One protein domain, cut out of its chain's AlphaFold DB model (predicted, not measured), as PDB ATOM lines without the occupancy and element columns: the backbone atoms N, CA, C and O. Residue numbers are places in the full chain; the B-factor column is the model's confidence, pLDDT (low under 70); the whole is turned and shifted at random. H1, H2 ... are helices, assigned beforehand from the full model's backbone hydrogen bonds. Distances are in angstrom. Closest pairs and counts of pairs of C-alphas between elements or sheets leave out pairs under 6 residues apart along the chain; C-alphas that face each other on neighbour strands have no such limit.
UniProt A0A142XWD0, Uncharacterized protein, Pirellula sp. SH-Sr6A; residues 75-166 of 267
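AT A GLANCE: This is residues 75 to 166 of the 267 residues of an uncharacterized protein of Pirellula sp. SH-Sr6A (UniProt A0A142XWD0). Look first for a long helical hairpin, H3 and H4; toward its open end lies a looser head of three short helices, H1, H2 and H5. The 92 printed residues, with five named helices in the order H1 to H5 and no named strand, are all helix in class. The whole is only just compact, close to loose: radius of gyration of the C-alphas 14.8 A, spans 48 by 25 by 22 A.

IN THESE COORDINATES: Find C-alpha 114 at (185.401, 140.872, 240.073); from there H3 runs 25.7 A to residue 131. H4, residues 137 to 154, runs 25.9 A to (178.184, 142.910, 254.659). H1 is residues 75 to 80, H2 87 to 94, H5 160 to 164.

HOW THE PARTS SIT: H3 and H4 touch, opposite ways at a steep tilt of 39 degrees; their closest C-alphas, Lys 127 and Ala 144, are 5.1 A apart. H5 touches H1, closest at C-alphas 164 and 78, 4.6 A. H5 only just touches H2, with 3 pairs of C-alphas within 8 A, the closest 163 and 91, 6.5 A. In each helix every O i to N i+4 pair is within hydrogen-bond range.

THE WHOLE: The link from H2 to H3 is long. The printed part has no cut; no printed residue is under pLDDT 70.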
ATOM      1  N   ALA A  75     177.146 163.195 247.572       96.06
ATOM      2  CA  ALA A  75     176.866 162.703 246.230       96.06
ATOM      3  C   ALA A  75     177.666 163.468 245.167       96.06
ATOM      4  O   ALA A  75     178.306 162.851 244.313       96.06
ATOM      5  N   TYR A  76     177.698 164.802 245.233       95.25
ATOM      6  CA  TYR A  76     178.508 165.589 244.308       95.25
ATOM      7  C   TYR A  76     180.000 165.283 244.478       95.25
ATOM      8  O   TYR A  76     180.686 165.062 243.482       95.25
ATOM      9  N   LEU A  77     180.493 165.169 245.714       96.38
ATOM     10  CA  LEU A  77     181.882 164.790 245.990       96.38
ATOM     11  C   LEU A  77     182.247 163.423 245.404       96.38
ATOM     12  O   LEU A  77     183.339 163.264 244.857       96.38
ATOM     13  N   ALA A  78     181.333 162.457 245.462       95.12
ATOM     14  CA  ALA A  78     181.579 161.102 244.989       95.12
ATOM     15  C   ALA A  78     181.470 160.927 243.468       95.12
ATOM     16  O   ALA A  78     182.195 160.105 242.894       95.12
ATOM     17  N   TYR A  79     180.558 161.657 242.821       92.62
ATOM     18  CA  TYR A  79     180.190 161.415 241.422       92.62
ATOM     19  C   TYR A  79     180.486 162.583 240.476       92.62
ATOM     20  O   TYR A  79     180.816 162.329 239.321       92.62
ATOM     21  N   GLY A  80     180.368 163.832 240.935       91.81
ATOM     22  CA  GLY A  80     180.457 165.023 240.081       91.81
ATOM     23  C   GLY A  80     181.786 165.770 240.170       91.81
ATOM     24  O   GLY A  80     182.294 166.260 239.165       91.81
ATOM     25  N   ARG A  81     182.379 165.853 241.363       93.25
ATOM     26  CA  ARG A  81     183.603 166.621 241.601       93.25
ATOM     27  C   ARG A  81     184.813 165.923 240.977       93.25
ATOM     28  O   ARG A  81     185.044 164.729 241.187       93.25
ATOM     29  N   ARG A  82     185.624 166.690 240.244       93.00
ATOM     30  CA  ARG A  82     186.890 166.216 239.669       93.00
ATOM     31  C   ARG A  82     187.826 165.708 240.772       93.00
ATOM     32  O   ARG A  82     187.767 166.161 241.914       93.00
ATOM     33  N   PHE A  83     188.645 164.724 240.430       92.12
ATOM     34  CA  PHE A  83     189.693 164.231 241.314       92.12
ATOM     35  C   PHE A  83     191.037 164.772 240.847       92.12
ATOM     36  O   PHE A  83     191.278 164.817 239.639       92.12
ATOM     37  N   GLY A  84     191.883 165.153 241.795       90.38
ATOM     38  CA  GLY A  84     193.268 165.506 241.532       90.38
ATOM     39  C   GLY A  84     194.100 164.292 241.093       90.38
ATOM     40  O   GLY A  84     193.652 163.140 241.208       90.38
ATOM     41  N   PRO A  85     195.322 164.528 240.587       91.94
ATOM     42  CA  PRO A  85     196.271 163.461 240.291       91.94
ATOM     43  C   PRO A  85     196.491 162.566 241.519       91.94
ATOM     44  O   PRO A  85     196.732 163.056 242.615       91.94
ATOM     45  N   GLY A  86     196.361 161.247 241.360       91.88
ATOM     46  CA  GLY A  86     196.581 160.274 242.442       91.88
ATOM     47  C   GLY A  86     195.472 160.169 243.503       91.88
ATOM     48  O   GLY A  86     195.323 159.100 244.098       91.88
ATOM     49  N   GLU A  87     194.625 161.188 243.665       94.06
ATOM     50  CA  GLU A  87     193.624 161.280 244.743       94.06
ATOM     51  C   GLU A  87     192.685 160.060 244.798       94.06
ATOM     52  O   GLU A  87     192.454 159.475 245.853       94.06
ATOM     53  N   LYS A  88     192.179 159.593 243.643       93.12
ATOM     54  CA  LYS A  88     191.325 158.387 243.593       93.12
ATOM     55  C   LYS A  88     192.031 157.147 244.132       93.12
ATOM     56  O   LYS A  88     191.390 156.299 244.749       93.12
ATOM     57  N   ALA A  89     193.315 156.988 243.815       92.94
ATOM     58  CA  ALA A  89     194.083 155.824 244.230       92.94
ATOM     59  C   ALA A  89     194.373 155.874 245.735       92.94
ATOM     60  O   ALA A  89     194.273 154.845 246.401       92.94
ATOM     61  N   GLU A  90     194.664 157.061 246.264       94.69
ATOM     62  CA  GLU A  90     194.857 157.298 247.692       94.69
ATOM     63  C   GLU A  90     193.582 157.027 248.494       94.69
ATOM     64  O   GLU A  90     193.608 156.199 249.401       94.69
ATOM     65  N   LEU A  91     192.445 157.608 248.095       95.38
ATOM     66  CA  LEU A  91     191.154 157.385 248.760       95.38
ATOM     67  C   LEU A  91     190.748 155.906 248.742       95.38
ATOM     68  O   LEU A  91     190.250 155.373 249.731       95.38
ATOM     69  N   ARG A  92     191.004 155.203 247.629       95.00
ATOM     70  CA  ARG A  92     190.795 153.750 247.553       95.00
ATOM     71  C   ARG A  92     191.690 152.997 248.533       95.00
ATOM     72  O   ARG A  92     191.189 152.126 249.234       95.00
ATOM     73  N   ARG A  93     192.980 153.336 248.594       94.81
ATOM     74  CA  ARG A  93     193.942 152.703 249.506       94.81
ATOM     75  C   ARG A  93     193.556 152.931 250.968       94.81
ATOM     76  O   ARG A  93     193.535 151.971 251.728       94.81
ATOM     77  N   ALA A  94     193.186 154.159 251.330       94.81
ATOM     78  CA  ALA A  94     192.713 154.513 252.667       94.81
ATOM     79  C   ALA A  94     191.439 153.743 253.058       94.81
ATOM     80  O   ALA A  94     191.265 153.370 254.212       94.81
ATOM     81  N   ALA A  95     190.579 153.428 252.086       94.75
ATOM     82  CA  ALA A  95     189.400 152.588 252.286       94.75
ATOM     83  C   ALA A  95     189.685 151.068 252.255       94.75
ATOM     84  O   ALA A  95     188.740 150.279 252.213       94.75
ATOM     85  N   GLY A  96     190.955 150.645 252.232       94.62
ATOM     86  CA  GLY A  96     191.349 149.232 252.179       94.62
ATOM     87  C   GLY A  96     191.099 148.558 250.824       94.62
ATOM     88  O   GLY A  96     191.045 147.334 250.739       94.62
ATOM     89  N   LEU A  97     190.916 149.333 249.751       93.94
ATOM     90  CA  LEU A  97     190.609 148.813 248.420       93.94
ATOM     91  C   LEU A  97     191.879 148.655 247.577       93.94
ATOM     92  O   LEU A  97     192.642 149.600 247.368       93.94
ATOM     93  N   GLY A  98     192.060 147.463 247.012       90.31
ATOM     94  CA  GLY A  98     193.189 147.136 246.145       90.31
ATOM     95  C   GLY A  98     192.988 147.554 244.686       90.31
ATOM     96  O   GLY A  98     191.953 148.101 244.288       90.31
ATOM     97  N   ARG A  99     193.975 147.241 243.832       89.12
ATOM     98  CA  ARG A  99     193.919 147.505 242.377       89.12
ATOM     99  C   ARG A  99     192.718 146.828 241.700       89.12
ATOM    100  O   ARG A  99     192.119 147.426 240.807       89.12
ATOM    101  N   GLY A 100     192.318 145.649 242.186       90.94
ATOM    102  CA  GLY A 100     191.178 144.874 241.680       90.94
ATOM    103  C   GLY A 100     189.794 145.499 241.913       90.94
ATOM    104  O   GLY A 100     188.824 145.058 241.302       90.94
ATOM    105  N   ASN A 101     189.687 146.536 242.752       94.44
ATOM    106  CA  ASN A 101     188.438 147.239 243.070       94.44
ATOM    107  C   ASN A 101     188.091 148.321 242.034       94.44
ATOM    108  O   ASN A 101     188.090 149.514 242.336       94.44
ATOM    109  N   ASN A 102     187.853 147.924 240.787       92.19
ATOM    110  CA  ASN A 102     187.564 148.843 239.677       92.19
ATOM    111  C   ASN A 102     186.259 148.522 238.930       92.19
ATOM    112  O   ASN A 102     185.948 149.154 237.917       92.19
ATOM    113  N   ARG A 103     185.476 147.553 239.417       92.25
ATOM    114  CA  ARG A 103     184.236 147.104 238.778       92.25
ATOM    115  C   ARG A 103     183.027 147.805 239.392       92.25
ATOM    116  O   ARG A 103     182.948 147.988 240.605       92.25
ATOM    117  N   GLY A 104     182.069 148.202 238.560       90.56
ATOM    118  CA  GLY A 104     180.761 148.696 238.995       90.56
ATOM    119  C   GLY A 104     179.629 147.794 238.521       90.56
ATOM    120  O   GLY A 104     179.850 146.788 237.853       90.56
ATOM    121  N   ILE A 105     178.395 148.131 238.879       88.19
ATOM    122  CA  ILE A 105     177.218 147.424 238.368       88.19
ATOM    123  C   ILE A 105     176.872 147.969 236.973       88.19
ATOM    124  O   ILE A 105     176.892 149.179 236.747       88.19
ATOM    125  N   GLY A 106     176.589 147.073 236.022       83.00
ATOM    126  CA  GLY A 106     176.400 147.420 234.610       83.00
ATOM    127  C   GLY A 106     177.714 147.774 233.899       83.00
ATOM    128  O   GLY A 106     178.745 147.154 234.157       83.00
ATOM    129  N   LYS A 107     177.665 148.767 233.001       77.19
ATOM    130  CA  LYS A 107     178.837 149.310 232.281       77.19
ATOM    131  C   LYS A 107     179.597 150.381 233.084       77.19
ATOM    132  O   LYS A 107     180.566 150.951 232.595       77.19
ATOM    133  N   ASN A 108     179.163 150.660 234.312       80.38
ATOM    134  CA  ASN A 108     179.717 151.737 235.124       80.38
ATOM    135  C   ASN A 108     181.024 151.322 235.806       80.38
ATOM    136  O   ASN A 108     181.183 150.188 236.262       80.38
ATOM    137  N   SER A 109     181.937 152.282 235.959       81.56
ATOM    138  CA  SER A 109     183.089 152.134 236.851       81.56
ATOM    139  C   SER A 109     182.635 152.125 238.314       81.56
ATOM    140  O   SER A 109     181.734 152.877 238.703       81.56
ATOM    141  N   GLY A 110     183.267 151.304 239.151       90.38
ATOM    142  CA  GLY A 110     182.902 151.155 240.561       90.38
ATOM    143  C   GLY A 110     184.079 150.741 241.437       90.38
ATOM    144  O   GLY A 110     185.229 150.887 241.031       90.38
ATOM    145  N   LEU A 111     183.764 150.270 242.642       95.12
ATOM    146  CA  LEU A 111     184.728 149.907 243.689       95.12
ATOM    147  C   LEU A 111     184.663 148.422 244.076       95.12
ATOM    148  O   LEU A 111     185.264 148.006 245.063       95.12
ATOM    149  N   LEU A 112     183.941 147.616 243.298       95.81
ATOM    150  CA  LEU A 112     183.828 146.183 243.531       95.81
ATOM    151  C   LEU A 112     185.026 145.446 242.941       95.81
ATOM    152  O   LEU A 112     185.573 145.846 241.905       95.81
ATOM    153  N   THR A 113     185.384 144.329 243.566       95.44
ATOM    154  CA  THR A 113     186.210 143.298 242.928       95.44
ATOM    155  C   THR A 113     185.398 142.527 241.882       95.44
ATOM    156  O   THR A 113     184.164 142.571 241.859       95.44
ATOM    157  N   ALA A 114     186.075 141.771 241.013       94.81
ATOM    158  CA  ALA A 114     185.401 140.872 240.073       94.81
ATOM    159  C   ALA A 114     184.532 139.818 240.791       94.81
ATOM    160  O   ALA A 114     183.414 139.544 240.353       94.81
ATOM    161  N   ALA A 115     185.011 139.279 241.920       95.44
ATOM    162  CA  ALA A 115     184.267 138.318 242.731       95.44
ATOM    163  C   ALA A 115     182.998 138.943 243.333       95.44
ATOM    164  O   ALA A 115     181.912 138.390 243.162       95.44
ATOM    165  N   GLN A 116     183.105 140.137 243.928       96.44
ATOM    166  CA  GLN A 116     181.957 140.875 244.471       96.44
ATOM    167  C   GLN A 116     180.934 141.220 243.380       96.44
ATOM    168  O   GLN A 116     179.734 141.063 243.581       96.44
ATOM    169  N   GLN A 117     181.386 141.640 242.192       96.44
ATOM    170  CA  GLN A 117     180.488 141.925 241.070       96.44
ATOM    171  C   GLN A 117     179.739 140.665 240.603       96.44
ATOM    172  O   GLN A 117     178.535 140.725 240.342       96.44
ATOM    173  N   LYS A 118     180.428 139.519 240.504       96.44
ATOM    174  CA  LYS A 118     179.811 138.227 240.163       96.44
ATOM    175  C   LYS A 118     178.788 137.815 241.225       96.44
ATOM    176  O   LYS A 118     177.661 137.471 240.874       96.44
ATOM    177  N   ARG A 119     179.159 137.916 242.504       97.62
ATOM    178  CA  ARG A 119     178.299 137.599 243.651       97.62
ATOM    179  C   ARG A 119     177.043 138.464 243.682       97.62
ATOM    180  O   ARG A 119     175.941 137.931 243.784       97.62
ATOM    181  N   TRP A 120     177.190 139.773 243.478       97.25
ATOM    182  CA  TRP A 120     176.062 140.700 243.380       97.25
ATOM    183  C   TRP A 120     175.078 140.284 242.284       97.25
ATOM    184  O   TRP A 120     173.877 140.216 242.528       97.25
ATOM    185  N   ARG A 121     175.579 139.956 241.081       96.88
ATOM    186  CA  ARG A 121     174.732 139.545 239.946       96.88
ATOM    187  C   ARG A 121     173.969 138.259 240.238       96.88
ATOM    188  O   ARG A 121     172.803 138.174 239.870       96.88
ATOM    189  N   GLN A 122     174.611 137.298 240.902       98.00
ATOM    190  CA  GLN A 122     173.981 136.046 241.316       98.00
ATOM    191  C   GLN A 122     172.835 136.293 242.306       98.00
ATOM    192  O   GLN A 122     171.735 135.787 242.102       98.00
ATOM    193  N   ILE A 123     173.063 137.096 243.351       98.06
ATOM    194  CA  ILE A 123     172.021 137.413 244.341       98.06
ATOM    195  C   ILE A 123     170.878 138.179 243.671       98.06
ATOM    196  O   ILE A 123     169.708 137.847 243.861       98.06
ATOM    197  N   TYR A 124     171.214 139.176 242.852       98.06
ATOM    198  CA  TYR A 124     170.236 139.980 242.131       98.06
ATOM    199  C   TYR A 124     169.343 139.125 241.228       98.06
ATOM    200  O   TYR A 124     168.122 139.244 241.310       98.06
ATOM    201  N   SER A 125     169.915 138.248 240.393       97.88
ATOM    202  CA  SER A 125     169.126 137.423 239.469       97.88
ATOM    203  C   SER A 125     168.216 136.445 240.211       97.88
ATOM    204  O   SER A 125     167.044 136.327 239.861       97.88
ATOM    205  N   GLN A 126     168.713 135.815 241.280       98.12
ATOM    206  CA  GLN A 126     167.924 134.915 242.124       98.12
ATOM    207  C   GLN A 126     166.751 135.641 242.795       98.12
ATOM    208  O   GLN A 126     165.612 135.174 242.739       98.12
ATOM    209  N   LYS A 127     167.000 136.805 243.411       98.25
ATOM    210  CA  LYS A 127     165.945 137.584 244.081       98.25
ATOM    211  C   LYS A 127     164.951 138.174 243.088       98.25
ATOM    212  O   LYS A 127     163.758 138.177 243.377       98.25
ATOM    213  N   LEU A 128     165.407 138.617 241.916       98.31
ATOM    214  CA  LEU A 128     164.528 139.120 240.866       98.31
ATOM    215  C   LEU A 128     163.601 138.021 240.335       98.31
ATOM    216  O   LEU A 128     162.405 138.264 240.233       98.31
ATOM    217  N   ALA A 129     164.119 136.819 240.057       98.00
ATOM    218  CA  ALA A 129     163.306 135.690 239.599       98.00
ATOM    219  C   ALA A 129     162.213 135.316 240.615       98.00
ATOM    220  O   ALA A 129     161.085 135.014 240.238       98.00
ATOM    221  N   TRP A 130     162.521 135.404 241.912       97.62
ATOM    222  CA  TRP A 130     161.542 135.171 242.970       97.62
ATOM    223  C   TRP A 130     160.513 136.314 243.110       97.62
ATOM    224  O   TRP A 130     159.342 136.054 243.382       97.62
ATOM    225  N   LEU A 131     160.905 137.577 242.922       98.12
ATOM    226  CA  LEU A 131     160.009 138.734 243.082       98.12
ATOM    227  C   LEU A 131     159.138 139.023 241.857       98.12
ATOM    228  O   LEU A 131     158.029 139.528 242.023       98.12
ATOM    229  N   ALA A 132     159.628 138.735 240.651       97.69
ATOM    230  CA  ALA A 132     158.981 139.122 239.396       97.69
ATOM    231  C   ALA A 132     157.531 138.616 239.242       97.69
ATOM    232  O   ALA A 132     156.715 139.388 238.749       97.69
ATOM    233  N   PRO A 133     157.149 137.408 239.708       97.88
ATOM    234  CA  PRO A 133     155.753 136.961 239.649       97.88
ATOM    235  C   PRO A 133     154.815 137.651 240.654       97.88
ATOM    236  O   PRO A 133     153.608 137.456 240.588       97.88
ATOM    237  N   ARG A 134     155.349 138.393 241.637       97.50
ATOM    238  CA  ARG A 134     154.599 138.904 242.805       97.50
ATOM    239  C   ARG A 134     154.485 140.426 242.857       97.50
ATOM    240  O   ARG A 134     153.759 140.952 243.694       97.50
ATOM    241  N   LYS A 135     155.278 141.139 242.060       97.31
ATOM    242  CA  LYS A 135     155.406 142.601 242.091       97.31
ATOM    243  C   LYS A 135     155.565 143.139 240.680       97.31
ATOM    244  O   LYS A 135     155.933 142.396 239.773       97.31
ATOM    245  N   SER A 136     155.371 144.445 240.509       97.94
ATOM    246  CA  SER A 136     155.742 145.090 239.254       97.94
ATOM    247  C   SER A 136     157.240 144.900 238.981       97.94
ATOM    248  O   SER A 136     158.061 144.831 239.903       97.94
ATOM    249  N   LEU A 137     157.628 144.835 237.706       96.94
ATOM    250  CA  LEU A 137     159.029 144.624 237.332       96.94
ATOM    251  C   LEU A 137     159.952 145.713 237.908       96.94
ATOM    252  O   LEU A 137     161.080 145.416 238.300       96.94
ATOM    253  N   ALA A 138     159.488 146.963 237.970       97.38
ATOM    254  CA  ALA A 138     160.252 148.077 238.526       97.38
ATOM    255  C   ALA A 138     160.530 147.883 240.028       97.38
ATOM    256  O   ALA A 138     161.685 147.948 240.454       97.38
ATOM    257  N   GLU A 139     159.501 147.557 240.814       97.69
ATOM    258  CA  GLU A 139     159.641 147.288 242.249       97.69
ATOM    259  C   GLU A 139     160.478 146.035 242.517       97.69
ATOM    260  O   GLU A 139     161.353 146.044 243.384       97.69
ATOM    261  N   ALA A 140     160.260 144.963 241.748       98.00
ATOM    262  CA  ALA A 140     161.021 143.725 241.869       98.00
ATOM    263  C   ALA A 140     162.524 143.967 241.650       98.00
ATOM    264  O   ALA A 140     163.346 143.497 242.440       98.00
ATOM    265  N   LYS A 141     162.894 144.754 240.627       97.62
ATOM    266  CA  LYS A 141     164.287 145.158 240.370       97.62
ATOM    267  C   LYS A 141     164.861 145.996 241.512       97.62
ATOM    268  O   LYS A 141     165.988 145.738 241.932       97.62
ATOM    269  N   ALA A 142     164.104 146.969 242.021       96.62
ATOM    270  CA  ALA A 142     164.549 147.834 243.112       96.62
ATOM    271  C   ALA A 142     164.827 147.036 244.398       96.62
ATOM    272  O   ALA A 142     165.903 147.161 244.988       96.62
ATOM    273  N   ILE A 143     163.905 146.150 244.790       97.69
ATOM    274  CA  ILE A 143     164.053 145.305 245.982       97.69
ATOM    275  C   ILE A 143     165.202 144.303 245.796       97.69
ATOM    276  O   ILE A 143     166.048 144.179 246.682       97.69
ATOM    277  N   ALA A 144     165.291 143.627 244.644       97.88
ATOM    278  CA  ALA A 144     166.377 142.685 244.364       97.88
ATOM    279  C   ALA A 144     167.757 143.365 244.408       97.88
ATOM    280  O   ALA A 144     168.695 142.822 244.993       97.88
ATOM    281  N   ALA A 145     167.881 144.567 243.834       96.19
ATOM    282  CA  ALA A 145     169.113 145.349 243.877       96.19
ATOM    283  C   ALA A 145     169.471 145.785 245.302       96.19
ATOM    284  O   ALA A 145     170.643 145.705 245.672       96.19
ATOM    285  N   SER A 146     168.483 146.207 246.097       96.50
ATOM    286  CA  SER A 146     168.673 146.584 247.503       96.50
ATOM    287  C   SER A 146     169.207 145.413 248.333       96.50
ATOM    288  O   SER A 146     170.231 145.551 249.002       96.50
ATOM    289  N   ILE A 147     168.594 144.229 248.204       97.81
ATOM    290  CA  ILE A 147     169.052 143.008 248.883       97.81
ATOM    291  C   ILE A 147     170.475 142.651 248.444       97.81
ATOM    292  O   ILE A 147     171.339 142.442 249.291       97.81
ATOM    293  N   ALA A 148     170.742 142.628 247.135       97.38
ATOM    294  CA  ALA A 148     172.064 142.292 246.615       97.38
ATOM    295  C   ALA A 148     173.147 143.258 247.118       97.38
ATOM    296  O   ALA A 148     174.219 142.811 247.518       97.38
ATOM    297  N   TRP A 149     172.867 144.567 247.142       95.88
ATOM    298  CA  TRP A 149     173.778 145.570 247.696       95.88
ATOM    299  C   TRP A 149     173.998 145.407 249.194       95.88
ATOM    300  O   TRP A 149     175.144 145.497 249.627       95.88
ATOM    301  N   LYS A 150     172.936 145.162 249.969       96.94
ATOM    302  CA  LYS A 150     173.042 144.917 251.410       96.94
ATOM    303  C   LYS A 150     173.992 143.751 251.688       96.94
ATOM    304  O   LYS A 150     174.959 143.933 252.418       96.94
ATOM    305  N   THR A 151     173.788 142.615 251.022       97.56
ATOM    306  CA  THR A 151     174.626 141.424 251.213       97.56
ATOM    307  C   THR A 151     176.086 141.675 250.844       97.56
ATOM    308  O   THR A 151     176.971 141.386 251.638       97.56
ATOM    309  N   ILE A 152     176.387 142.268 249.681       97.06
ATOM    310  CA  ILE A 152     177.803 142.490 249.333       97.06
ATOM    311  C   ILE A 152     178.478 143.550 250.213       97.06
ATOM    312  O   ILE A 152     179.696 143.523 250.364       97.06
ATOM    313  N   LYS A 153     177.718 144.492 250.790       95.94
ATOM    314  CA  LYS A 153     178.247 145.450 251.772       95.94
ATOM    315  C   LYS A 153     178.629 144.760 253.080       95.94
ATOM    316  O   LYS A 153     179.663 145.104 253.643       95.94
ATOM    317  N   GLU A 154     177.839 143.784 253.526       96.25
ATOM    318  CA  GLU A 154     178.184 142.910 254.659       96.25
ATOM    319  C   GLU A 154     179.467 142.105 254.359       96.25
ATOM    320  O   GLU A 154     180.304 141.931 255.236       96.25
ATOM    321  N   GLU A 155     179.697 141.738 253.092       94.81
ATOM    322  CA  GLU A 155     180.948 141.136 252.591       94.81
ATOM    323  C   GLU A 155     182.094 142.165 252.368       94.81
ATOM    324  O   GLU A 155     183.100 141.870 251.717       94.81
ATOM    325  N   GLY A 156     181.955 143.401 252.861       94.62
ATOM    326  CA  GLY A 156     182.998 144.433 252.820       94.62
ATOM    327  C   GLY A 156     183.054 145.280 251.543       94.62
ATOM    328  O   GLY A 156     183.979 146.081 251.380       94.62
ATOM    329  N   ALA A 157     182.093 145.153 250.622       95.81
ATOM    330  CA  ALA A 157     182.012 146.049 249.469       95.81
ATOM    331  C   ALA A 157     181.772 147.501 249.908       95.81
ATOM    332  O   ALA A 157     180.949 147.781 250.778       95.81
ATOM    333  N   LYS A 158     182.453 148.442 249.247       95.31
ATOM    334  CA  LYS A 158     182.287 149.881 249.476       95.31
ATOM    335  C   LYS A 158     181.671 150.558 248.260       95.31
ATOM    336  O   LYS A 158     181.932 150.199 247.111       95.31
ATOM    337  N   THR A 159     180.860 151.573 248.505       93.44
ATOM    338  CA  THR A 159     180.271 152.436 247.477       93.44
ATOM    339  C   THR A 159     181.147 153.654 247.221       93.44
ATOM    340  O   THR A 159     181.929 154.072 248.072       93.44
ATOM    341  N   LYS A 160     180.990 154.281 246.046       94.56
ATOM    342  CA  LYS A 160     181.656 155.563 245.759       94.56
ATOM    343  C   LYS A 160     181.282 156.632 246.785       94.56
ATOM    344  O   LYS A 160     182.133 157.433 247.137       94.56
ATOM    345  N   LEU A 161     180.044 156.620 247.280       94.75
ATOM    346  CA  LEU A 161     179.595 157.558 248.305       94.75
ATOM    347  C   LEU A 161     180.363 157.377 249.621       94.75
ATOM    348  O   LEU A 161     180.826 158.355 250.187       94.75
ATOM    349  N   GLU A 162     180.573 156.138 250.066       94.56
ATOM    350  CA  GLU A 162     181.325 155.854 251.298       94.56
ATOM    351  C   GLU A 162     182.812 156.212 251.174       94.56
ATOM    352  O   GLU A 162     183.394 156.727 252.122       94.56
ATOM    353  N   VAL A 163     183.429 155.957 250.014       96.19
ATOM    354  CA  VAL A 163     184.879 156.166 249.825       96.19
ATOM    355  C   VAL A 163     185.221 157.600 249.432       96.19
ATOM    356  O   VAL A 163     186.244 158.130 249.848       96.19
ATOM    357  N   TYR A 164     184.387 158.237 248.614       96.19
ATOM    358  CA  TYR A 164     184.675 159.549 248.032       96.19
ATOM    359  C   TYR A 164     183.746 160.653 248.534       96.19
ATOM    360  O   TYR A 164     184.008 161.820 248.267       96.19
ATOM    361  N   GLY A 165     182.648 160.321 249.215       95.81
ATOM    362  CA  GLY A 165     181.646 161.303 249.628       95.81
ATOM    363  C   GLY A 165     182.070 162.164 250.813       95.81
ATOM    364  O   GLY A 165     181.545 163.257 250.960       95.81
ATOM    365  N   ASN A 166     183.037 161.716 251.616       94.12
ATOM    366  CA  ASN A 166     183.504 162.426 252.815       94.12
ATOM    367  C   ASN A 166     184.871 163.102 252.637       94.12
ATOM    368  O   ASN A 166     185.499 163.495 253.617       94.12
TER     369      ASN A 166